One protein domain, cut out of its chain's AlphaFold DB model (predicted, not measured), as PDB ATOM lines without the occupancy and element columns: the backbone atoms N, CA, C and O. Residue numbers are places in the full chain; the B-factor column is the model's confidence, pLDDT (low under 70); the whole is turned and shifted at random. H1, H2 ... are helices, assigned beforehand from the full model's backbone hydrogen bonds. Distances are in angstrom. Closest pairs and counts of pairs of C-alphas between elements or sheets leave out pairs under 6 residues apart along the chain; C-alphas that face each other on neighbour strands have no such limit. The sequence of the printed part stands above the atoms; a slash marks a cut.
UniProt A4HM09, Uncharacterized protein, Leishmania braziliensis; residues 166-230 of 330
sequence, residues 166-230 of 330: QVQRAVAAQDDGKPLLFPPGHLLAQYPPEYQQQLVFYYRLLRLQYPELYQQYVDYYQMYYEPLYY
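Overview. This is residues 166 to 230 of the 330 residues of an uncharacterized protein of Leishmania braziliensis (UniProt A4HM09). Two long helices, H3 and H4, meet near their ends as a V, with H1 on the side of H3 away from the V's opening. The link from H1 to H2 crosses over H3 into that opening, where short H2 lies, and tiny H5 sits at the far end of H4. The printed part has 65 residues with five named helices, H1 to H5 in that order, and no named strand; the class is all helix. It is compact, with a radius of gyration of the C-alphas of 12.4 A, and only just flat, spanning 38 by 28 by 15 A.

Arrangement. H1, residues 166 to 174, touches residues 201 to 208 of H3, residues 193 to 209, the same way at a steep tilt of 59 degrees; their closest C-alphas, Val 171 and Leu 205, are 6.5 A apart. H2, residues 185 to 188, is apart from H1. H2 is close to but not clearly touching H3, the closest C-alphas being Leu 188 and Gln 196 at 5.6 A. H3 touches H4, residues 211 to 224, with residues 203 to 207 alone, opposite ways at a steep tilt of 57 degrees; their closest C-alphas, Arg 207 and Tyr 214, are 5.2 A apart. H4 and H5, residues 226 to 229, meet only through their link. In H1, H3 and H4 every O i to N i+4 pair is within hydrogen-bond range; H2 and H5 are too short for such a pair.

Along the chain. H1 begins at C-alpha 166 (216.778, 164.796, 257.248) and is 12.5 A long. H3 begins at C-alpha 193 (199.855, 160.155, 269.065) and runs 24.4 A; H4 runs 20.1 A. H5 ends at C-alpha 229 (181.399, 169.834, 264.089).

Size, cuts and confidence. The C-alphas farthest apart, Gln 166 and Leu 228, are 38.0 A apart. The printed part has no cut and no long link. Mean pLDDT of the printed part is 85.9, and no printed residue is under 70.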
ATOM      1  N   GLN A 166     216.178 163.731 258.061       74.44
ATOM      2  CA  GLN A 166     216.778 164.796 257.248       74.44
ATOM      3  C   GLN A 166     215.691 165.670 256.629       74.44
ATOM      4  O   GLN A 166     215.780 166.900 256.687       74.44
ATOM      5  N   VAL A 167     214.631 165.041 256.117       76.94
ATOM      6  CA  VAL A 167     213.454 165.751 255.600       76.94
ATOM      7  C   VAL A 167     212.777 166.524 256.731       76.94
ATOM      8  O   VAL A 167     212.435 167.690 256.551       76.94
ATOM      9  N   GLN A 168     212.676 165.937 257.928       77.81
ATOM     10  CA  GLN A 168     212.123 166.623 259.098       77.81
ATOM     11  C   GLN A 168     212.874 167.896 259.476       77.81
ATOM     12  O   GLN A 168     212.251 168.929 259.731       77.81
ATOM     13  N   ARG A 169     214.208 167.854 259.465       75.44
ATOM     14  CA  ARG A 169     215.035 169.039 259.732       75.44
ATOM     15  C   ARG A 169     214.910 170.092 258.635       75.44
ATOM     16  O   ARG A 169     214.842 171.276 258.952       75.44
ATOM     17  N   ALA A 170     214.864 169.675 257.369       76.00
ATOM     18  CA  ALA A 170     214.703 170.587 256.240       76.00
ATOM     19  C   ALA A 170     213.347 171.308 256.285       76.00
ATOM     20  O   ALA A 170     213.300 172.530 256.160       76.00
ATOM     21  N   VAL A 171     212.267 170.569 256.557       77.94
ATOM     22  CA  VAL A 171     210.931 171.140 256.766       77.94
ATOM     23  C   VAL A 171     210.948 172.104 257.941       77.94
ATOM     24  O   VAL A 171     210.516 173.232 257.775       77.94
ATOM     25  N   ALA A 172     211.504 171.725 259.094       77.19
ATOM     26  CA  ALA A 172     211.561 172.611 260.259       77.19
ATOM     27  C   ALA A 172     212.333 173.921 260.000       77.19
ATOM     28  O   ALA A 172     212.018 174.935 260.614       77.19
ATOM     29  N   ALA A 173     213.323 173.913 259.101       76.38
ATOM     30  CA  ALA A 173     214.078 175.108 258.720       76.38
ATOM     31  C   ALA A 173     213.339 176.007 257.713       76.38
ATOM     32  O   ALA A 173     213.595 177.208 257.663       76.38
ATOM     33  N   GLN A 174     212.462 175.427 256.891       74.81
ATOM     34  CA  GLN A 174     211.704 176.129 255.849       74.81
ATOM     35  C   GLN A 174     210.280 176.490 256.280       74.81
ATOM     36  O   GLN A 174     209.617 177.286 255.618       74.81
ATOM     37  N   ASP A 175     209.802 175.898 257.371       77.62
ATOM     38  CA  ASP A 175     208.464 176.118 257.887       77.62
ATOM     39  C   ASP A 175     208.326 177.544 258.427       77.62
ATOM     40  O   ASP A 175     209.126 178.015 259.234       77.62
ATOM     41  N   ASP A 176     207.269 178.231 258.011       76.50
ATOM     42  CA  ASP A 176     206.998 179.624 258.380       76.50
ATOM     43  C   ASP A 176     206.452 179.780 259.814       76.50
ATOM     44  O   ASP A 176     206.051 180.870 260.225       76.50
ATOM     45  N   GLY A 177     206.394 178.679 260.569       76.62
ATOM     46  CA  GLY A 177     205.886 178.614 261.936       76.62
ATOM     47  C   GLY A 177     204.377 178.835 262.060       76.62
ATOM     48  O   GLY A 177     203.854 178.821 263.177       76.62
ATOM     49  N   LYS A 178     203.650 179.034 260.951       83.81
ATOM     50  CA  LYS A 178     202.203 179.251 261.002       83.81
ATOM     51  C   LYS A 178     201.473 177.952 261.331       83.81
ATOM     52  O   LYS A 178     201.826 176.904 260.782       83.81
ATOM     53  N   PRO A 179     200.407 178.013 262.145       84.62
ATOM     54  CA  PRO A 179     199.622 176.832 262.469       84.62
ATOM     55  C   PRO A 179     199.045 176.191 261.203       84.62
ATOM     56  O   PRO A 179     198.680 176.871 260.241       84.62
ATOM     57  N   LEU A 180     198.948 174.864 261.218       88.88
ATOM     58  CA  LEU A 180     198.208 174.135 260.201       88.88
ATOM     59  C   LEU A 180     196.707 174.313 260.444       88.88
ATOM     60  O   LEU A 180     196.202 173.976 261.511       88.88
ATOM     61  N   LEU A 181     196.001 174.823 259.439       88.00
ATOM     62  CA  LEU A 181     194.537 174.853 259.403       88.00
ATOM     63  C   LEU A 181     193.936 173.463 259.134       88.00
ATOM     64  O   LEU A 181     192.804 173.197 259.527       88.00
ATOM     65  N   PHE A 182     194.700 172.570 258.502       88.62
ATOM     66  CA  PHE A 182     194.321 171.182 258.271       88.62
ATOM     67  C   PHE A 182     195.538 170.257 258.459       88.62
ATOM     68  O   PHE A 182     196.634 170.609 258.021       88.62
ATOM     69  N   PRO A 183     195.385 169.079 259.089       88.00
ATOM     70  CA  PRO A 183     194.169 168.539 259.680       88.00
ATOM     71  C   PRO A 183     193.892 169.203 261.038       88.00
ATOM     72  O   PRO A 183     194.829 169.489 261.786       88.00
ATOM     73  N   PRO A 184     192.623 169.463 261.386       89.19
ATOM     74  CA  PRO A 184     192.301 170.119 262.643       89.19
ATOM     75  C   PRO A 184     192.454 169.161 263.831       89.19
ATOM     76  O   PRO A 184     192.353 167.940 263.698       89.19
ATOM     77  N   GLY A 185     192.618 169.725 265.029       87.06
ATOM     78  CA  GLY A 185     192.888 168.950 266.247       87.06
ATOM     79  C   GLY A 185     191.840 167.880 266.577       87.06
ATOM     80  O   GLY A 185     192.194 166.793 267.011       87.06
ATOM     81  N   HIS A 186     190.557 168.136 266.314       86.56
ATOM     82  CA  HIS A 186     189.485 167.159 266.552       86.56
ATOM     83  C   HIS A 186     189.494 165.988 265.555       86.56
ATOM     84  O   HIS A 186     188.995 164.911 265.874       86.56
ATOM     85  N   LEU A 187     190.081 166.170 264.367       87.25
ATOM     86  CA  LEU A 187     190.330 165.071 263.435       87.25
ATOM     87  C   LEU A 187     191.558 164.273 263.880       87.25
ATOM     88  O   LEU A 187     191.512 163.048 263.936       87.25
ATOM     89  N   LEU A 188     192.626 164.966 264.282       90.75
ATOM     90  CA  LEU A 188     193.840 164.334 264.804       90.75
ATOM     91  C   LEU A 188     193.578 163.506 266.071       90.75
ATOM     92  O   LEU A 188     194.108 162.407 266.196       90.75
ATOM     93  N   ALA A 189     192.714 163.980 266.970       89.06
ATOM     94  CA  ALA A 189     192.395 163.311 268.232       89.06
ATOM     95  C   ALA A 189     191.802 161.896 268.072       89.06
ATOM     96  O   ALA A 189     191.754 161.146 269.044       89.06
ATOM     97  N   GLN A 190     191.367 161.519 266.866       89.88
ATOM     98  CA  GLN A 190     190.849 160.181 266.562       89.88
ATOM     99  C   GLN A 190     191.958 159.133 266.379       89.88
ATOM    100  O   GLN A 190     191.674 157.937 266.348       89.88
ATOM    101  N   TYR A 191     193.213 159.568 266.255       91.56
ATOM    102  CA  TYR A 191     194.349 158.703 265.956       91.56
ATOM    103  C   TYR A 191     195.320 158.581 267.137       91.56
ATOM    104  O   TYR A 191     195.369 159.475 267.982       91.56
ATOM    105  N   PRO A 192     196.148 157.520 267.193       92.75
ATOM    106  CA  PRO A 192     197.246 157.425 268.152       92.75
ATOM    107  C   PRO A 192     198.260 158.577 268.003       92.75
ATOM    108  O   PRO A 192     198.467 159.044 266.876       92.75
ATOM    109  N   PRO A 193     198.931 159.015 269.086       89.31
ATOM    110  CA  PRO A 193     199.855 160.155 269.065       89.31
ATOM    111  C   PRO A 193     200.953 160.063 268.000       89.31
ATOM    112  O   PRO A 193     201.280 161.060 267.354       89.31
ATOM    113  N   GLU A 194     201.499 158.871 267.767       86.25
ATOM    114  CA  GLU A 194     202.544 158.642 266.767       86.25
ATOM    115  C   GLU A 194     202.031 158.943 265.354       86.25
ATOM    116  O   GLU A 194     202.705 159.605 264.564       86.25
ATOM    117  N   TYR A 195     200.805 158.515 265.051       87.19
ATOM    118  CA  TYR A 195     200.174 158.765 263.757       87.19
ATOM    119  C   TYR A 195     199.733 160.225 263.609       87.19
ATOM    120  O   TYR A 195     199.818 160.789 262.521       87.19
ATOM    121  N   GLN A 196     199.337 160.882 264.705       90.56
ATOM    122  CA  GLN A 196     199.052 162.319 264.694       90.56
ATOM    123  C   GLN A 196     200.276 163.131 264.262       90.56
ATOM    124  O   GLN A 196     200.158 164.001 263.402       90.56
ATOM    125  N   GLN A 197     201.455 162.827 264.817       87.38
ATOM    126  CA  GLN A 197     202.703 163.505 264.448       87.38
ATOM    127  C   GLN A 197     203.056 163.272 262.977       87.38
ATOM    128  O   GLN A 197     203.448 164.210 262.280       87.38
ATOM    129  N   GLN A 198     202.851 162.046 262.482       87.94
ATOM    130  CA  GLN A 198     203.048 161.727 261.068       87.94
ATOM    131  C   GLN A 198     202.115 162.540 260.163       87.94
ATOM    132  O   GLN A 198     202.573 163.130 259.187       87.94
ATOM    133  N   LEU A 199     200.827 162.637 260.506       89.00
ATOM    134  CA  LEU A 199     199.867 163.448 259.755       89.00
ATOM    135  C   LEU A 199     200.236 164.932 259.782       89.00
ATOM    136  O   LEU A 199     200.279 165.571 258.734       89.00
ATOM    137  N   VAL A 200     200.549 165.487 260.955       89.88
ATOM    138  CA  VAL A 200     200.973 166.891 261.079       89.88
ATOM    139  C   VAL A 200     202.170 167.164 260.177       89.88
ATOM    140  O   VAL A 200     202.166 168.128 259.414       89.88
ATOM    141  N   PHE A 201     203.181 166.303 260.220       88.88
ATOM    142  CA  PHE A 201     204.366 166.485 259.401       88.88
ATOM    143  C   PHE A 201     204.081 166.311 257.901       88.88
ATOM    144  O   PHE A 201     204.541 167.121 257.098       88.88
ATOM    145  N   TYR A 202     203.269 165.322 257.522       89.06
ATOM    146  CA  TYR A 202     202.817 165.126 256.144       89.06
ATOM    147  C   TYR A 202     202.171 166.390 255.573       89.06
ATOM    148  O   TYR A 202     202.550 166.844 254.496       89.06
ATOM    149  N   TYR A 203     201.243 167.006 256.308       90.38
ATOM    150  CA  TYR A 203     200.564 168.213 255.841       90.38
ATOM    151  C   TYR A 203     201.459 169.463 255.880       90.38
ATOM    152  O   TYR A 203     201.282 170.343 255.036       90.38
ATOM    153  N   ARG A 204     202.478 169.533 256.756       89.38
ATOM    154  CA  ARG A 204     203.537 170.563 256.655       89.38
ATOM    155  C   ARG A 204     204.351 170.407 255.376       89.38
ATOM    156  O   ARG A 204     204.553 171.385 254.660       89.38
ATOM    157  N   LEU A 205     204.783 169.185 255.073       86.56
ATOM    158  CA  LEU A 205     205.534 168.879 253.858       86.56
ATOM    159  C   LEU A 205     204.696 169.183 252.606       86.56
ATOM    160  O   LEU A 205     205.197 169.797 251.667       86.56
ATOM    161  N   LEU A 206     203.408 168.828 252.631       87.00
ATOM    162  CA  LEU A 206     202.451 169.131 251.569       87.00
ATOM    163  C   LEU A 206     202.292 170.640 251.362       87.00
ATOM    164  O   LEU A 206     202.338 171.094 250.227       87.00
ATOM    165  N   ARG A 207     202.161 171.425 252.439       89.25
ATOM    166  CA  ARG A 207     202.048 172.891 252.366       89.25
ATOM    167  C   ARG A 207     203.288 173.549 251.756       89.25
ATOM    168  O   ARG A 207     203.150 174.540 251.049       89.25
ATOM    169  N   LEU A 208     204.476 173.015 252.035       85.69
ATOM    170  CA  LEU A 208     205.734 173.537 251.494       85.69
ATOM    171  C   LEU A 208     205.936 173.173 250.019       85.69
ATOM    172  O   LEU A 208     206.369 174.016 249.241       85.69
ATOM    173  N   GLN A 209     205.644 171.927 249.638       84.62
ATOM    174  CA  GLN A 209     205.870 171.450 248.268       84.62
ATOM    175  C   GLN A 209     204.725 171.807 247.309       84.62
ATOM    176  O   GLN A 209     204.971 172.039 246.129       84.62
ATOM    177  N   TYR A 210     203.488 171.839 247.813       85.06
ATOM    178  CA  TYR A 210     202.251 171.999 247.045       85.06
ATOM    179  C   TYR A 210     201.246 172.894 247.804       85.06
ATOM    180  O   TYR A 210     200.215 172.408 248.290       85.06
ATOM    181  N   PRO A 211     201.526 174.201 247.944       86.06
ATOM    182  CA  PRO A 211     200.706 175.103 248.753       86.06
ATOM    183  C   PRO A 211     199.259 175.217 248.256       86.06
ATOM    184  O   PRO A 211     198.337 175.249 249.073       86.06
ATOM    185  N   GLU A 212     199.029 175.201 246.942       87.81
ATOM    186  CA  GLU A 212     197.685 175.273 246.353       87.81
ATOM    187  C   GLU A 212     196.858 174.029 246.689       87.81
ATOM    188  O   GLU A 212     195.670 174.129 246.993       87.81
ATOM    189  N   LEU A 213     197.492 172.854 246.693       87.31
ATOM    190  CA  LEU A 213     196.837 171.602 247.067       87.31
ATOM    191  C   LEU A 213     196.438 171.598 248.531       87.31
ATOM    192  O   LEU A 213     195.334 171.200 248.897       87.31
ATOM    193  N   TYR A 214     197.369 172.025 249.380       90.75
ATOM    194  CA  TYR A 214     197.114 172.139 250.801       90.75
ATOM    195  C   TYR A 214     195.941 173.094 251.059       90.75
ATOM    196  O   TYR A 214     195.044 172.756 251.832       90.75
ATOM    197  N   GLN A 215     195.889 174.232 250.359       90.75
ATOM    198  CA  GLN A 215     194.770 175.165 250.465       90.75
ATOM    199  C   GLN A 215     193.444 174.534 250.017       90.75
ATOM    200  O   GLN A 215     192.443 174.696 250.705       90.75
ATOM    201  N   GLN A 216     193.434 173.730 248.950       88.00
ATOM    202  CA  GLN A 216     192.229 173.001 248.539       88.00
ATOM    203  C   GLN A 216     191.725 172.033 249.615       88.00
ATOM    204  O   GLN A 216     190.516 171.937 249.823       88.00
ATOM    205  N   TYR A 217     192.618 171.337 250.328       87.00
ATOM    206  CA  TYR A 217     192.217 170.495 251.460       87.00
ATOM    207  C   TYR A 217     191.600 171.317 252.595       87.00
ATOM    208  O   TYR A 217     190.599 170.891 253.172       87.00
ATOM    209  N   VAL A 218     192.166 172.491 252.893       91.50
ATOM    210  CA  VAL A 218     191.615 173.420 253.890       91.50
ATOM    211  C   VAL A 218     190.219 173.882 253.473       91.50
ATOM    212  O   VAL A 218     189.278 173.730 254.249       91.50
ATOM    213  N   ASP A 219     190.063 174.368 252.242       90.19
ATOM    214  CA  ASP A 219     188.795 174.899 251.734       90.19
ATOM    215  C   ASP A 219     187.715 173.809 251.677       90.19
ATOM    216  O   ASP A 219     186.576 174.012 252.101       90.19
ATOM    217  N   TYR A 220     188.081 172.615 251.206       89.69
ATOM    218  CA  TYR A 220     187.190 171.459 251.163       89.69
ATOM    219  C   TYR A 220     186.734 171.048 252.569       89.69
ATOM    220  O   TYR A 220     185.552 170.765 252.790       89.69
ATOM    221  N   TYR A 221     187.653 171.054 253.536       89.94
ATOM    222  CA  TYR A 221     187.329 170.757 254.922       89.94
ATOM    223  C   TYR A 221     186.369 171.788 255.527       89.94
ATOM    224  O   TYR A 221     185.331 171.410 256.079       89.94
ATOM    225  N   GLN A 222     186.688 173.077 255.393       89.81
ATOM    226  CA  GLN A 222     185.883 174.177 255.931       89.81
ATOM    227  C   GLN A 222     184.484 174.224 255.313       89.81
ATOM    228  O   GLN A 222     183.499 174.469 256.004       89.81
ATOM    229  N   MET A 223     184.364 173.942 254.015       89.81
ATOM    230  CA  MET A 223     183.076 174.009 253.330       89.81
ATOM    231  C   MET A 223     182.149 172.835 253.673       89.81
ATOM    232  O   MET A 223     180.940 173.034 253.801       89.81
ATOM    233  N   TYR A 224     182.684 171.616 253.805       88.88
ATOM    234  CA  TYR A 224     181.851 170.408 253.881       88.88
ATOM    235  C   TYR A 224     181.851 169.701 255.235       88.88
ATOM    236  O   TYR A 224     180.860 169.049 255.566       88.88
ATOM    237  N   TYR A 225     182.930 169.803 256.010       86.44
ATOM    238  CA  TYR A 225     183.096 169.020 257.238       86.44
ATOM    239  C   TYR A 225     183.055 169.886 258.487       86.44
ATOM    240  O   TYR A 225     182.406 169.502 259.456       86.44
ATOM    241  N   GLU A 226     183.676 171.064 258.472       87.94
ATOM    242  CA  GLU A 226     183.669 171.973 259.623       87.94
ATOM    243  C   GLU A 226     182.252 172.305 260.142       87.94
ATOM    244  O   GLU A 226     182.050 172.203 261.357       87.94
ATOM    245  N   PRO A 227     181.229 172.558 259.294       88.12
ATOM    246  CA  PRO A 227     179.869 172.837 259.763       88.12
ATOM    247  C   PRO A 227     179.198 171.656 260.480       88.12
ATOM    248  O   PRO A 227     178.216 171.852 261.194       88.12
ATOM    249  N   LEU A 228     179.702 170.430 260.294       84.94
ATOM    250  CA  LEU A 228     179.197 169.239 260.982       84.94
ATOM    251  C   LEU A 228     179.668 169.182 262.442       84.94
ATOM    252  O   LEU A 228     178.982 168.602 263.281       84.94
ATOM    253  N   TYR A 229     180.820 169.785 262.743       81.62
ATOM    254  CA  TYR A 229     181.399 169.834 264.089       81.62
ATOM    255  C   TYR A 229     181.074 171.145 264.811       81.62
ATOM    256  O   TYR A 229     180.874 171.147 266.025       81.62
ATOM    257  N   TYR A 230     180.979 172.244 264.061       81.62
ATOM    258  CA  TYR A 230     180.648 173.576 264.561       81.62
ATOM    259  C   TYR A 230     179.445 174.119 263.789       81.62
ATOM    260  O   TYR A 230     179.604 174.964 262.903       81.62
TER     261      TYR A 230